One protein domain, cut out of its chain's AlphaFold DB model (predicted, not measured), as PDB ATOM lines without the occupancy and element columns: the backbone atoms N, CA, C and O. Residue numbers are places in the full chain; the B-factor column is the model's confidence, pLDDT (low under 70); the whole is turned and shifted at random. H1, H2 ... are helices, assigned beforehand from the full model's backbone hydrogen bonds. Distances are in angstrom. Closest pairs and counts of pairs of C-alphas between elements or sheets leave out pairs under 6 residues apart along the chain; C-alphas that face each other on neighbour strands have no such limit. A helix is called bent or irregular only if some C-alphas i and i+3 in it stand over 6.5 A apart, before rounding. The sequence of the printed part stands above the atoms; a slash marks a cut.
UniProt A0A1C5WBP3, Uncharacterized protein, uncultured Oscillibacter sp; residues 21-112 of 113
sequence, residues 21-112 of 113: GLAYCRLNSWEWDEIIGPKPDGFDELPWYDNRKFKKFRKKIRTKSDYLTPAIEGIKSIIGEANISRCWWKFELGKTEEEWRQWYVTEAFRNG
ATOM      1  N   GLY A  21      17.684  -7.133  39.604       96.88
ATOM      2  CA  GLY A  21      17.634  -8.133  40.668       96.88
ATOM      3  C   GLY A  21      16.763  -9.346  40.328       96.88
ATOM      4  O   GLY A  21      17.143 -10.479  40.621       96.88
ATOM      5  N   LEU A  22      15.628  -9.141  39.655       96.44
ATOM      6  CA  LEU A  22      14.799 -10.231  39.134       96.44
ATOM      7  C   LEU A  22      15.558 -11.049  38.082       96.44
ATOM      8  O   LEU A  22      15.547 -12.279  38.140       96.44
ATOM      9  N   ALA A  23      16.268 -10.376  37.170       96.75
ATOM     10  CA  ALA A  23      17.124 -11.048  36.197       96.75
ATOM     11  C   ALA A  23      18.216 -11.871  36.887       96.75
ATOM     12  O   ALA A  23      18.407 -13.035  36.552       96.75
ATOM     13  N   TYR A  24      18.869 -11.324  37.915       97.19
ATOM     14  CA  TYR A  24      19.826 -12.075  38.727       97.19
ATOM     15  C   TYR A  24      19.219 -13.369  39.299       97.19
ATOM     16  O   TYR A  24      19.852 -14.425  39.227       97.19
ATOM     17  N   CYS A  25      17.995 -13.314  39.832       95.56
ATOM     18  CA  CYS A  25      17.309 -14.481  40.400       95.56
ATOM     19  C   CYS A  25      17.011 -15.553  39.332       95.56
ATOM     20  O   CYS A  25      17.298 -16.737  39.536       95.56
ATOM     21  N   ARG A  26      16.534 -15.134  38.153       95.50
ATOM     22  CA  ARG A  26      16.304 -16.012  36.989       95.50
ATOM     23  C   ARG A  26      17.591 -16.679  36.507       95.50
ATOM     24  O   ARG A  26      17.632 -17.902  36.385       95.50
ATOM     25  N   LEU A  27      18.668 -15.912  36.338       95.88
ATOM     26  CA  LEU A  27      19.957 -16.440  35.880       95.88
ATOM     27  C   LEU A  27      20.537 -17.464  36.867       95.88
ATOM     28  O   LEU A  27      21.019 -18.515  36.447       95.88
ATOM     29  N   ASN A  28      20.429 -17.216  38.177       93.75
ATOM     30  CA  ASN A  28      20.815 -18.191  39.207       93.75
ATOM     31  C   ASN A  28      19.901 -19.431  39.242       93.75
ATOM     32  O   ASN A  28      20.311 -20.485  39.728       93.75
ATOM     33  N   SER A  29      18.692 -19.326  38.685       92.44
ATOM     34  CA  SER A  29      17.754 -20.434  38.471       92.44
ATOM     35  C   SER A  29      17.938 -21.142  37.120       92.44
ATOM     36  O   SER A  29      17.093 -21.953  36.748       92.44
ATOM     37  N   TRP A  30      19.024 -20.878  36.380       93.75
ATOM     38  CA  TRP A  30      19.286 -21.430  35.038       93.75
ATOM     39  C   TRP A  30      18.332 -20.950  33.936       93.75
ATOM     40  O   TRP A  30      18.283 -21.548  32.855       93.75
ATOM     41  N   GLU A  31      17.603 -19.869  34.195       93.38
ATOM     42  CA  GLU A  31      16.671 -19.237  33.266       93.38
ATOM     43  C   GLU A  31      17.332 -18.004  32.643       93.38
ATOM     44  O   GLU A  31      17.958 -17.201  33.333       93.38
ATOM     45  N   TRP A  32      17.197 -17.840  31.327       95.69
ATOM     46  CA  TRP A  32      17.665 -16.629  30.657       95.69
ATOM     47  C   TRP A  32      16.685 -15.480  30.888       95.69
ATOM     48  O   TRP A  32      15.473 -15.682  30.807       95.69
ATOM     49  N   ASP A  33      17.205 -14.278  31.108       95.75
ATOM     50  CA  ASP A  33      16.407 -13.058  31.188       95.75
ATOM     51  C   ASP A  33      16.774 -12.129  30.026       95.75
ATOM     52  O   ASP A  33      17.945 -11.877  29.766       95.75
ATOM     53  N   GLU A  34      15.784 -11.613  29.310       94.25
ATOM     54  CA  GLU A  34      16.019 -10.811  28.107       94.25
ATOM     55  C   GLU A  34      16.642  -9.438  28.393       94.25
ATOM     56  O   GLU A  34      17.196  -8.821  27.482       94.25
ATOM     57  N   ILE A  35      16.632  -8.961  29.647       93.12
ATOM     58  CA  ILE A  35      17.257  -7.673  29.984       93.12
ATOM     59  C   ILE A  35      18.775  -7.682  29.784       93.12
ATOM     60  O   ILE A  35      19.363  -6.631  29.536       93.12
ATOM     61  N   ILE A  36      19.414  -8.855  29.872       93.00
ATOM     62  CA  ILE A  36      20.856  -8.999  29.614       93.00
ATOM     63  C   ILE A  36      21.171  -9.203  28.124       93.00
ATOM     64  O   ILE A  36      22.339  -9.327  27.755       93.00
ATOM     65  N   GLY A  37      20.145  -9.224  27.271       94.06
ATOM     66  CA  GLY A  37      20.255  -9.400  25.830       94.06
ATOM     67  C   GLY A  37      19.500 -10.625  25.307       94.06
ATOM     68  O   GLY A  37      18.871 -11.363  26.073       94.06
ATOM     69  N   PRO A  38      19.553 -10.861  23.985       95.44
ATOM     70  CA  PRO A  38      18.889 -12.000  23.366       95.44
ATOM     71  C   PRO A  38      19.451 -13.322  23.902       95.44
ATOM     72  O   PRO A  38      20.662 -13.465  24.091       95.44
ATOM     73  N   LYS A  39      18.564 -14.300  24.126       96.19
ATOM     74  CA  LYS A  39      18.963 -15.650  24.539       96.19
ATOM     75  C   LYS A  39      19.871 -16.267  23.465       96.19
ATOM     76  O   LYS A  39      19.490 -16.243  22.296       96.19
ATOM     77  N   PRO A  40      21.036 -16.836  23.825       94.62
ATOM     78  CA  PRO A  40      21.890 -17.517  22.860       94.62
ATOM     79  C   PRO A  40      21.182 -18.710  22.208       94.62
ATOM     80  O   PRO A  40      20.501 -19.483  22.887       94.62
ATOM     81  N   ASP A  41      21.409 -18.904  20.911       95.00
ATOM     82  CA  ASP A  41      20.881 -20.059  20.185       95.00
ATOM     83  C   ASP A  41      21.358 -21.372  20.817       95.00
ATOM     84  O   ASP A  41      22.544 -21.558  21.118       95.00
ATOM     85  N   GLY A  42      20.421 -22.297  21.016       94.69
ATOM     86  CA  GLY A  42      20.703 -23.598  21.613       94.69
ATOM     87  C   GLY A  42      20.977 -23.559  23.124       94.69
ATOM     88  O   GLY A  42      21.512 -24.527  23.665       94.69
ATOM     89  N   PHE A  43      20.711 -22.437  23.811       95.31
ATOM     90  CA  PHE A  43      21.001 -22.289  25.243       95.31
ATOM     91  C   PHE A  43      20.251 -23.307  26.102       95.31
ATOM     92  O   PHE A  43      20.808 -23.818  27.076       95.31
ATOM     93  N   ASP A  44      18.997 -23.605  25.764       94.81
ATOM     94  CA  ASP A  44      18.137 -24.446  26.592       94.81
ATOM     95  C   ASP A  44      18.570 -25.922  26.574       94.81
ATOM     96  O   ASP A  44      18.415 -26.607  27.589       94.81
ATOM     97  N   GLU A  45      19.222 -26.359  25.495       95.12
ATOM     98  CA  GLU A  45      19.781 -27.694  25.274       95.12
ATOM     99  C   GLU A  45      21.155 -27.903  25.929       95.12
ATOM    100  O   GLU A  45      21.636 -29.037  26.031       95.12
ATOM    101  N   LEU A  46      21.819 -26.832  26.377       95.19
ATOM    102  CA  LEU A  46      23.128 -26.946  27.016       95.19
ATOM    103  C   LEU A  46      23.022 -27.574  28.413       95.19
ATOM    104  O   LEU A  46      22.116 -27.252  29.188       95.19
ATOM    105  N   PRO A  47      24.006 -28.399  28.814       94.75
ATOM    106  CA  PRO A  47      24.106 -28.843  30.195       94.75
ATOM    107  C   PRO A  47      24.425 -27.659  31.118       94.75
ATOM    108  O   PRO A  47      25.099 -26.706  30.716       94.75
ATOM    109  N   TRP A  48      24.005 -27.741  32.381       93.31
ATOM    110  CA  TRP A  48      24.309 -26.712  33.387       93.31
ATOM    111  C   TRP A  48      25.819 -26.541  33.589       93.31
ATOM    112  O   TRP A  48      26.327 -25.422  33.556       93.31
ATOM    113  N   TYR A  49      26.531 -27.669  33.703       91.50
ATOM    114  CA  TYR A  49      27.977 -27.751  33.911       91.50
ATOM    115  C   TYR A  49      28.603 -28.913  33.126       91.50
ATOM    116  O   TYR A  49      27.940 -29.908  32.819       91.50
ATOM    117  N   ASP A  50      29.917 -28.844  32.880       92.00
ATOM    118  CA  ASP A  50      30.685 -29.993  32.388       92.00
ATOM    119  C   ASP A  50      31.042 -30.931  33.553       92.00
ATOM    120  O   ASP A  50      32.079 -30.793  34.218       92.00
ATOM    121  N   ASN A  51      30.150 -31.897  33.780       90.00
ATOM    122  CA  ASN A  51      30.265 -32.938  34.806       90.00
ATOM    123  C   ASN A  51      30.893 -34.240  34.280       90.00
ATOM    124  O   ASN A  51      30.856 -35.278  34.944       90.00
ATOM    125  N   ARG A  52      31.466 -34.234  33.070       90.62
ATOM    126  CA  ARG A  52      32.035 -35.442  32.467       90.62
ATOM    127  C   ARG A  52      33.316 -35.865  33.196       90.62
ATOM    128  O   ARG A  52      34.201 -35.051  33.469       90.62
ATOM    129  N   LYS A  53      33.467 -37.172  33.449       90.88
ATOM    130  CA  LYS A  53      34.721 -37.742  33.977       90.88
ATOM    131  C   LYS A  53      35.891 -37.400  33.054       90.88
ATOM    132  O   LYS A  53      35.741 -37.397  31.833       90.88
ATOM    133  N   PHE A  54      37.057 -37.147  33.647       91.00
ATOM    134  CA  PHE A  54      38.288 -36.813  32.924       91.00
ATOM    135  C   PHE A  54      38.168 -35.588  31.997       91.00
ATOM    136  O   PHE A  54      38.879 -35.508  31.000       91.00
ATOM    137  N   LYS A  55      37.306 -34.609  32.325       87.00
ATOM    138  CA  LYS A  55      37.088 -33.398  31.507       87.00
ATOM    139  C   LYS A  55      38.364 -32.645  31.122       87.00
ATOM    140  O   LYS A  55      38.429 -32.111  30.027       87.00
ATOM    141  N   LYS A  56      39.407 -32.688  31.961       87.06
ATOM    142  CA  LYS A  56      40.726 -32.098  31.663       87.06
ATOM    143  C   LYS A  56      41.407 -32.664  30.408       87.06
ATOM    144  O   LYS A  56      42.249 -31.995  29.831       87.06
ATOM    145  N   PHE A  57      41.047 -33.880  29.996       93.50
ATOM    146  CA  PHE A  57      41.574 -34.547  28.801       93.50
ATOM    147  C   PHE A  57      40.577 -34.557  27.636       93.50
ATOM    148  O   PHE A  57      40.821 -35.188  26.613       93.50
ATOM    149  N   ARG A  58      39.420 -33.906  27.791       90.75
ATOM    150  CA  ARG A  58      38.360 -33.865  26.783       90.75
ATOM    151  C   ARG A  58      38.243 -32.455  26.226       90.75
ATOM    152  O   ARG A  58      38.544 -31.476  26.902       90.75
ATOM    153  N   LYS A  59      37.737 -32.343  24.997       91.75
ATOM    154  CA  LYS A  59      37.397 -31.041  24.416       91.75
ATOM    155  C   LYS A  59      36.362 -30.337  25.304       91.75
ATOM    156  O   LYS A  59      35.342 -30.944  25.664       91.75
ATOM    157  N   LYS A  60      36.629 -29.068  25.636       90.19
ATOM    158  CA  LYS A  60      35.695 -28.215  26.380       90.19
ATOM    159  C   LYS A  60      34.375 -28.139  25.609       90.19
ATOM    160  O   LYS A  60      34.373 -27.923  24.397       90.19
ATOM    161  N   ILE A  61      33.273 -28.350  26.316       92.75
ATOM    162  CA  ILE A  61      31.923 -28.085  25.811       92.75
ATOM    163  C   ILE A  61      31.453 -26.743  26.355       92.75
ATOM    164  O   ILE A  61      31.912 -26.320  27.416       92.75
ATOM    165  N   ARG A  62      30.543 -26.089  25.633       93.75
ATOM    166  CA  ARG A  62      29.798 -24.962  26.194       93.75
ATOM    167  C   ARG A  62      28.737 -25.489  27.154       93.75
ATOM    168  O   ARG A  62      28.164 -26.555  26.932       93.75
ATOM    169  N   THR A  63      28.504 -24.737  28.211       95.94
ATOM    170  CA  THR A  63      27.527 -25.021  29.264       95.94
ATOM    171  C   THR A  63      26.682 -23.779  29.507       95.94
ATOM    172  O   THR A  63      27.102 -22.678  29.144       95.94
ATOM    173  N   LYS A  64      25.518 -23.915  30.152       96.75
ATOM    174  CA  LYS A  64      24.742 -22.735  30.573       96.75
ATOM    175  C   LYS A  64      25.576 -21.827  31.482       96.75
ATOM    176  O   LYS A  64      25.540 -20.613  31.319       96.75
ATOM    177  N   SER A  65      26.388 -22.409  32.371       95.12
ATOM    178  CA  SER A  65      27.269 -21.658  33.274       95.12
ATOM    179  C   SER A  65      28.252 -20.741  32.534       95.12
ATOM    180  O   SER A  65      28.489 -19.632  33.012       95.12
ATOM    181  N   ASP A  66      28.758 -21.131  31.355       94.75
ATOM    182  CA  ASP A  66      29.658 -20.272  30.564       94.75
ATOM    183  C   ASP A  66      28.978 -18.958  30.114       94.75
ATOM    184  O   ASP A  66      29.672 -17.969  29.898       94.75
ATOM    185  N   TYR A  67      27.645 -18.927  29.988       95.56
ATOM    186  CA  TYR A  67      26.882 -17.718  29.642       95.56
ATOM    187  C   TYR A  67      26.325 -16.996  30.875       95.56
ATOM    188  O   TYR A  67      26.351 -15.771  30.942       95.56
ATOM    189  N   LEU A  68      25.821 -17.751  31.854       96.69
ATOM    190  CA  LEU A  68      25.143 -17.193  33.025       96.69
ATOM    191  C   LEU A  68      26.114 -16.513  33.993       96.69
ATOM    192  O   LEU A  68      25.801 -15.446  34.507       96.69
ATOM    193  N   THR A  69      27.296 -17.094  34.217       95.50
ATOM    194  CA  THR A  69      28.289 -16.563  35.169       95.50
ATOM    195  C   THR A  69      28.689 -15.114  34.862       95.50
ATOM    196  O   THR A  69      28.500 -14.270  35.737       95.50
ATOM    197  N   PRO A  70      29.157 -14.765  33.642       95.94
ATOM    198  CA  PRO A  70      29.536 -13.382  33.349       95.94
ATOM    199  C   PRO A  70      28.346 -12.414  33.408       95.94
ATOM    200  O   PRO A  70      28.509 -11.264  33.809       95.94
ATOM    201  N   ALA A  71      27.136 -12.861  33.057       96.81
ATOM    202  CA  ALA A  71      25.943 -12.026  33.168       96.81
ATOM    203  C   ALA A  71      25.573 -11.737  34.633       96.81
ATOM    204  O   ALA A  71      25.262 -10.599  34.986       96.81
ATOM    205  N   ILE A  72      25.658 -12.753  35.497       97.12
ATOM    206  CA  ILE A  72      25.445 -12.620  36.942       97.12
ATOM    207  C   ILE A  72      26.467 -11.649  37.549       97.12
ATOM    208  O   ILE A  72      26.081 -10.754  38.303       97.12
ATOM    209  N   GLU A  73      27.749 -11.791  37.207       96.69
ATOM    210  CA  GLU A  73      28.816 -10.888  37.662       96.69
ATOM    211  C   GLU A  73      28.593  -9.449  37.183       96.69
ATOM    212  O   GLU A  73      28.733  -8.507  37.966       96.69
ATOM    213  N   GLY A  74      28.160  -9.273  35.932       97.19
ATOM    214  CA  GLY A  74      27.791  -7.967  35.389       97.19
ATOM    215  C   GLY A  74      26.673  -7.298  36.190       97.19
ATOM    216  O   GLY A  74      26.812  -6.147  36.599       97.19
ATOM    217  N   ILE A  75      25.592  -8.024  36.496       97.44
ATOM    218  CA  ILE A  75      24.490  -7.483  37.305       97.44
ATOM    219  C   ILE A  75      24.967  -7.130  38.720       97.44
ATOM    220  O   ILE A  75      24.665  -6.036  39.204       97.44
ATOM    221  N   LYS A  76      25.743  -8.010  39.370       96.44
ATOM    222  CA  LYS A  76      26.329  -7.744  40.695       96.44
ATOM    223  C   LYS A  76      27.149  -6.456  40.704       96.44
ATOM    224  O   LYS A  76      26.987  -5.647  41.614       96.44
ATOM    225  N   SER A  77      27.964  -6.233  39.672       96.88
ATOM    226  CA  SER A  77      28.761  -5.010  39.533       96.88
ATOM    227  C   SER A  77      27.912  -3.750  39.333       96.88
ATOM    228  O   SER A  77      28.373  -2.664  39.673       96.88
ATOM    229  N   ILE A  78      26.710  -3.867  38.761       96.81
ATOM    230  CA  ILE A  78      25.831  -2.727  38.466       96.81
ATOM    231  C   ILE A  78      25.018  -2.318  39.695       96.81
ATOM    232  O   ILE A  78      24.929  -1.129  39.995       96.81
ATOM    233  N   ILE A  79      24.388  -3.276  40.385       96.44
ATOM    234  CA  ILE A  79      23.456  -2.959  41.482       96.44
ATOM    235  C   ILE A  79      24.058  -3.147  42.879       96.44
ATOM    236  O   ILE A  79      23.494  -2.641  43.848       96.44
ATOM    237  N   GLY A  80      25.202  -3.821  42.995       95.25
ATOM    238  CA  GLY A  80      25.903  -4.059  44.256       95.25
ATOM    239  C   GLY A  80      25.309  -5.193  45.102       95.25
ATOM    240  O   GLY A  80      24.120  -5.506  45.030       95.25
ATOM    241  N   GLU A  81      26.148  -5.798  45.947       92.94
ATOM    242  CA  GLU A  81      25.811  -6.999  46.735       92.94
ATOM    243  C   GLU A  81      24.620  -6.793  47.691       92.94
ATOM    244  O   GLU A  81      23.780  -7.683  47.836       92.94
ATOM    245  N   ALA A  82      24.468  -5.602  48.281       93.44
ATOM    246  CA  ALA A  82      23.325  -5.295  49.146       93.44
ATOM    247  C   ALA A  82      21.985  -5.402  48.392       93.44
ATOM    248  O   ALA A  82      21.034  -6.016  48.879       93.44
ATOM    249  N   ASN A  83      21.908  -4.870  47.165       96.00
ATOM    250  CA  ASN A  83      20.692  -4.960  46.352       96.00
ATOM    251  C   ASN A  83      20.454  -6.368  45.817       96.00
ATOM    252  O   ASN A  83      19.300  -6.783  45.723       96.00
ATOM    253  N   ILE A  84      21.517  -7.108  45.500       95.44
ATOM    254  CA  ILE A  84      21.427  -8.519  45.107       95.44
ATOM    255  C   ILE A  84      20.793  -9.337  46.232       95.44
ATOM    256  O   ILE A  84      19.818 -10.052  46.002       95.44
ATOM    257  N   SER A  85      21.295  -9.169  47.457       94.31
ATOM    258  CA  SER A  85      20.748  -9.803  48.657       94.31
ATOM    259  C   SER A  85      19.270  -9.449  48.860       94.31
ATOM    260  O   SER A  85      18.434 -10.347  48.998       94.31
ATOM    261  N   ARG A  86      18.930  -8.153  48.787       95.50
ATOM    262  CA  ARG A  86      17.547  -7.667  48.910       95.50
ATOM    263  C   ARG A  86      16.622  -8.291  47.867       95.50
ATOM    264  O   ARG A  86      15.534  -8.757  48.202       95.50
ATOM    265  N   CYS A  87      17.042  -8.314  46.604       95.31
ATOM    266  CA  CYS A  87      16.231  -8.844  45.510       95.31
ATOM    267  C   CYS A  87      16.052 -10.360  45.611       95.31
ATOM    268  O   CYS A  87      14.954 -10.848  45.362       95.31
ATOM    269  N   TRP A  88      17.081 -11.099  46.036       93.69
ATOM    270  CA  TRP A  88      16.963 -12.532  46.305       93.69
ATOM    271  C   TRP A  88      15.913 -12.817  47.384       93.69
ATOM    272  O   TRP A  88      15.037 -13.661  47.210       93.69
ATOM    273  N   TRP A  89      15.947 -12.060  48.483       93.62
ATOM    274  CA  TRP A  89      14.938 -12.158  49.537       93.62
ATOM    275  C   TRP A  89      13.526 -11.891  49.018       93.62
ATOM    276  O   TRP A  89      12.607 -12.668  49.284       93.62
ATOM    277  N   LYS A  90      13.367 -10.823  48.240       93.44
ATOM    278  CA  LYS A  90      12.080 -10.429  47.673       93.44
ATOM    279  C   LYS A  90      11.532 -11.476  46.698       93.44
ATOM    280  O   LYS A  90      10.394 -11.910  46.853       93.44
ATOM    281  N   PHE A  91      12.317 -11.880  45.702       93.62
ATOM    282  CA  PHE A  91      11.819 -12.661  44.564       93.62
ATOM    283  C   PHE A  91      11.941 -14.176  44.741       93.62
ATOM    284  O   PHE A  91      11.049 -14.901  44.307       93.62
ATOM    285  N   GLU A  92      12.990 -14.672  45.399       91.44
ATOM    286  CA  GLU A  92      13.187 -16.119  45.587       91.44
ATOM    287  C   GLU A  92      12.621 -16.619  46.918       91.44
ATOM    288  O   GLU A  92      12.061 -17.715  46.987       91.44
ATOM    289  N   LEU A  93      12.730 -15.820  47.985       90.44
ATOM    290  CA  LEU A  93      12.237 -16.214  49.312       90.44
ATOM    291  C   LEU A  93      10.816 -15.714  49.607       90.44
ATOM    292  O   LEU A  93      10.205 -16.184  50.570       90.44
ATOM    293  N   GLY A  94      10.289 -14.782  48.804       90.19
ATOM    294  CA  GLY A  94       8.972 -14.174  49.017       90.19
ATOM    295  C   GLY A  94       8.893 -13.362  50.312       90.19
ATOM    296  O   GLY A  94       7.838 -13.306  50.945       90.19
ATOM    297  N   LYS A  95      10.023 -12.796  50.745       90.44
ATOM    298  CA  LYS A  95      10.158 -12.038  51.990       90.44
ATOM    299  C   LYS A  95       9.940 -10.548  51.766       90.44
ATOM    300  O   LYS A  95      10.176 -10.017  50.681       90.44
ATOM    301  N   THR A  96       9.485  -9.868  52.810       92.31
ATOM    302  CA  THR A  96       9.290  -8.416  52.789       92.31
ATOM    303  C   THR A  96      10.624  -7.671  52.886       92.31
ATOM    304  O   THR A  96      11.619  -8.204  53.381       92.31
ATOM    305  N   GLU A  97      10.646  -6.408  52.444       91.00
ATOM    306  CA  GLU A  97      11.839  -5.565  52.599       91.00
ATOM    307  C   GLU A  97      12.220  -5.359  54.066       91.00
ATOM    308  O   GLU A  97      13.403  -5.268  54.374       91.00
ATOM    309  N   GLU A  98      11.236  -5.302  54.964       93.12
ATOM    310  CA  GLU A  98      11.477  -5.120  56.394       93.12
ATOM    311  C   GLU A  98      12.150  -6.352  57.007       93.12
ATOM    312  O   GLU A  98      13.150  -6.216  57.708       93.12
ATOM    313  N   GLU A  99      11.682  -7.561  56.671       92.94
ATOM    314  CA  GLU A  99      12.347  -8.794  57.108       92.94
ATOM    315  C   GLU A  99      13.800  -8.847  56.595       92.94
ATOM    316  O   GLU A  99      14.702  -9.222  57.347       92.94
ATOM    317  N   TRP A 100      14.046  -8.436  55.340       94.44
ATOM    318  CA  TRP A 100      15.409  -8.362  54.802       94.44
ATOM    319  C   TRP A 100      16.260  -7.325  55.538       94.44
ATOM    320  O   TRP A 100      17.390  -7.635  55.900       94.44
ATOM    321  N   ARG A 101      15.737  -6.119  55.798       92.19
ATOM    322  CA  ARG A 101      16.464  -5.061  56.524       92.19
ATOM    323  C   ARG A 101      16.872  -5.522  57.916       92.19
ATOM    324  O   ARG A 101      18.028  -5.346  58.287       92.19
ATOM    325  N   GLN A 102      15.952  -6.133  58.661       92.31
ATOM    326  CA  GLN A 102      16.229  -6.644  60.004       92.31
ATOM    327  C   GLN A 102      17.355  -7.677  59.976       92.31
ATOM    328  O   GLN A 102      18.317  -7.559  60.733       92.31
ATOM    329  N   TRP A 103      17.286  -8.639  59.054       91.62
ATOM    330  CA  TRP A 103      18.343  -9.630  58.888       91.62
ATOM    331  C   TRP A 103      19.674  -9.002  58.453       91.62
ATOM    332  O   TRP A 103      20.705  -9.260  59.073       91.62
ATOM    333  N   TYR A 104      19.659  -8.142  57.434       88.62
ATOM    334  CA  TYR A 104      20.865  -7.545  56.858       88.62
ATOM    335  C   TYR A 104      21.621  -6.699  57.883       88.62
ATOM    336  O   TYR A 104      22.837  -6.815  57.996       88.62
ATOM    337  N   VAL A 105      20.901  -5.919  58.693       86.50
ATOM    338  CA  VAL A 105      21.484  -5.158  59.805       86.50
ATOM    339  C   VAL A 105      22.101  -6.100  60.842       86.50
ATOM    340  O   VAL A 105      23.245  -5.896  61.239       86.50
ATOM    341  N   THR A 106      21.399  -7.165  61.253       84.44
ATOM    342  CA  THR A 106      21.954  -8.123  62.229       84.44
ATOM    343  C   THR A 106      23.192  -8.861  61.718       84.44
ATOM    344  O   THR A 106      24.108  -9.111  62.499       84.44
ATOM    345  N   GLU A 107      23.252  -9.188  60.426       79.25
ATOM    346  CA  GLU A 107      24.409  -9.854  59.824       79.25
ATOM    347  C   GLU A 107      25.576  -8.892  59.562       79.25
ATOM    348  O   GLU A 107      26.723  -9.275  59.776       79.25
ATOM    349  N   ALA A 108      25.322  -7.634  59.187       65.75
ATOM    350  CA  ALA A 108      26.366  -6.608  59.094       65.75
ATOM    351  C   ALA A 108      27.062  -6.404  60.455       65.75
ATOM    352  O   ALA A 108      28.285  -6.481  60.546       65.75
ATOM    353  N   PHE A 109      26.284  -6.303  61.541       59.12
ATOM    354  CA  PHE A 109      26.829  -6.225  62.902       59.12
ATOM    355  C   PHE A 109      27.595  -7.482  63.338       59.12
ATOM    356  O   PHE A 109      28.501  -7.393  64.165       59.12
ATOM    357  N   ARG A 110      27.248  -8.662  62.808       62.69
ATOM    358  CA  ARG A 110      27.978  -9.912  63.080       62.69
ATOM    359  C   ARG A 110      29.305 -10.002  62.340       62.69
ATOM    360  O   ARG A 110      30.239 -10.595  62.873       62.69
ATOM    361  N   ASN A 111      29.372  -9.445  61.133       63.28
ATOM    362  CA  ASN A 111      30.556  -9.505  60.279       63.28
ATOM    363  C   ASN A 111      31.524  -8.329  60.494       63.28
ATOM    364  O   ASN A 111      32.637  -8.378  59.977       63.28
ATOM    365  N   GLY A 112      31.160  -7.351  61.334       50.50
ATOM    366  CA  GLY A 112      32.076  -6.332  61.854       50.50
ATOM    367  C   GLY A 112      32.338  -5.148  60.923       50.50
ATOM    368  O   GLY A 112      33.404  -4.544  61.041       50.50
TER     369      GLY A 112
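AT A GLANCE: This is residues 21 to 112 of the 113 residues of an uncharacterized protein of uncultured Oscillibacter sp (UniProt A0A1C5WBP3). An elongated, loose chain of parts: the short helix H1 lies beside the longest helix, H2, H3 crosses one end of this pair, and H4 lies beyond H3 and slants away from it. At the other end of the long axis the long link between H1 and H2 makes a wide loop, whose residues 53 to 59 stick out; residues 105 to 112, of which 105 to 111 belong to H4, also stand free. The printed part has 92 residues with four named helices, in the order H1, H2, H3, H4, and no named strand; the class is all helix, with 50 of the 92 residues in helices. The radius of gyration of the C-alphas is 16.6 A, and they span 48 by 29 by 22 A.

HOW THE PARTS SIT: H2, residues 64 to 79, touches H1, residues 21 to 28, at a shallow tilt of 23 degrees, opposite ways; their closest C-alphas are those of Tyr 24 and Ile 72, 5.9 A apart. These two form a helical hairpin. H3, residues 81 to 91, touches H1 and is about perpendicular to it at 83 degrees, with the C-alphas of Gly 21 and Cys 87 closest at 5.1 A. H2 and H3 are close but not clearly touching: their closest C-alphas, of Lys 76 and Ile 84, are 6.6 A apart, and the steep tilt of 68 degrees is only just short of about perpendicular. H4, residues 97 to 111, touches H3 with residues 97 to 100 alone, the closest C-alphas being those of Arg 86 and Trp 100 at 6.3 A. H3 and H4 run opposite ways at a steep tilt of 38 degrees and form a second helical hairpin. H4 is apart from H1 and from H2. Of the three touching pairs one is at a shallow tilt, and the helix packing is mostly crossed, but only just. In H1, H3 and H4 every O i to N i+4 pair is within hydrogen-bond range; in H2 10 of 12 are.

IN THESE COORDINATES: H2 begins at C-alpha 64, (24.742, -22.735, 30.573), and measures 22.6 A from first to last C-alpha. It is neither bent nor irregular, but only just: C-alphas 67 and 70 are 6.3 A apart. H1 begins at C-alpha 21, (17.634, -8.133, 40.668), and measures 10.6 A. H3 measures 15.2 A. H4 measures 20.6 A and ends at C-alpha 111, (30.556, -9.505, 60.279).

THE WHOLE: The two C-alphas farthest apart are those of Phe 57 and Glu 98, 50.3 A. Without the stretches that stand free, the body of 77 residues spans 44 by 25 by 17 A. The link from H1 to H2, residues 29 to 63, is long; those from H2 to H3 and from H3 to H4 are tight. The printed part has no cut. The mean pLDDT of the printed part is 91.8, and residues 108 to 112 are under 70.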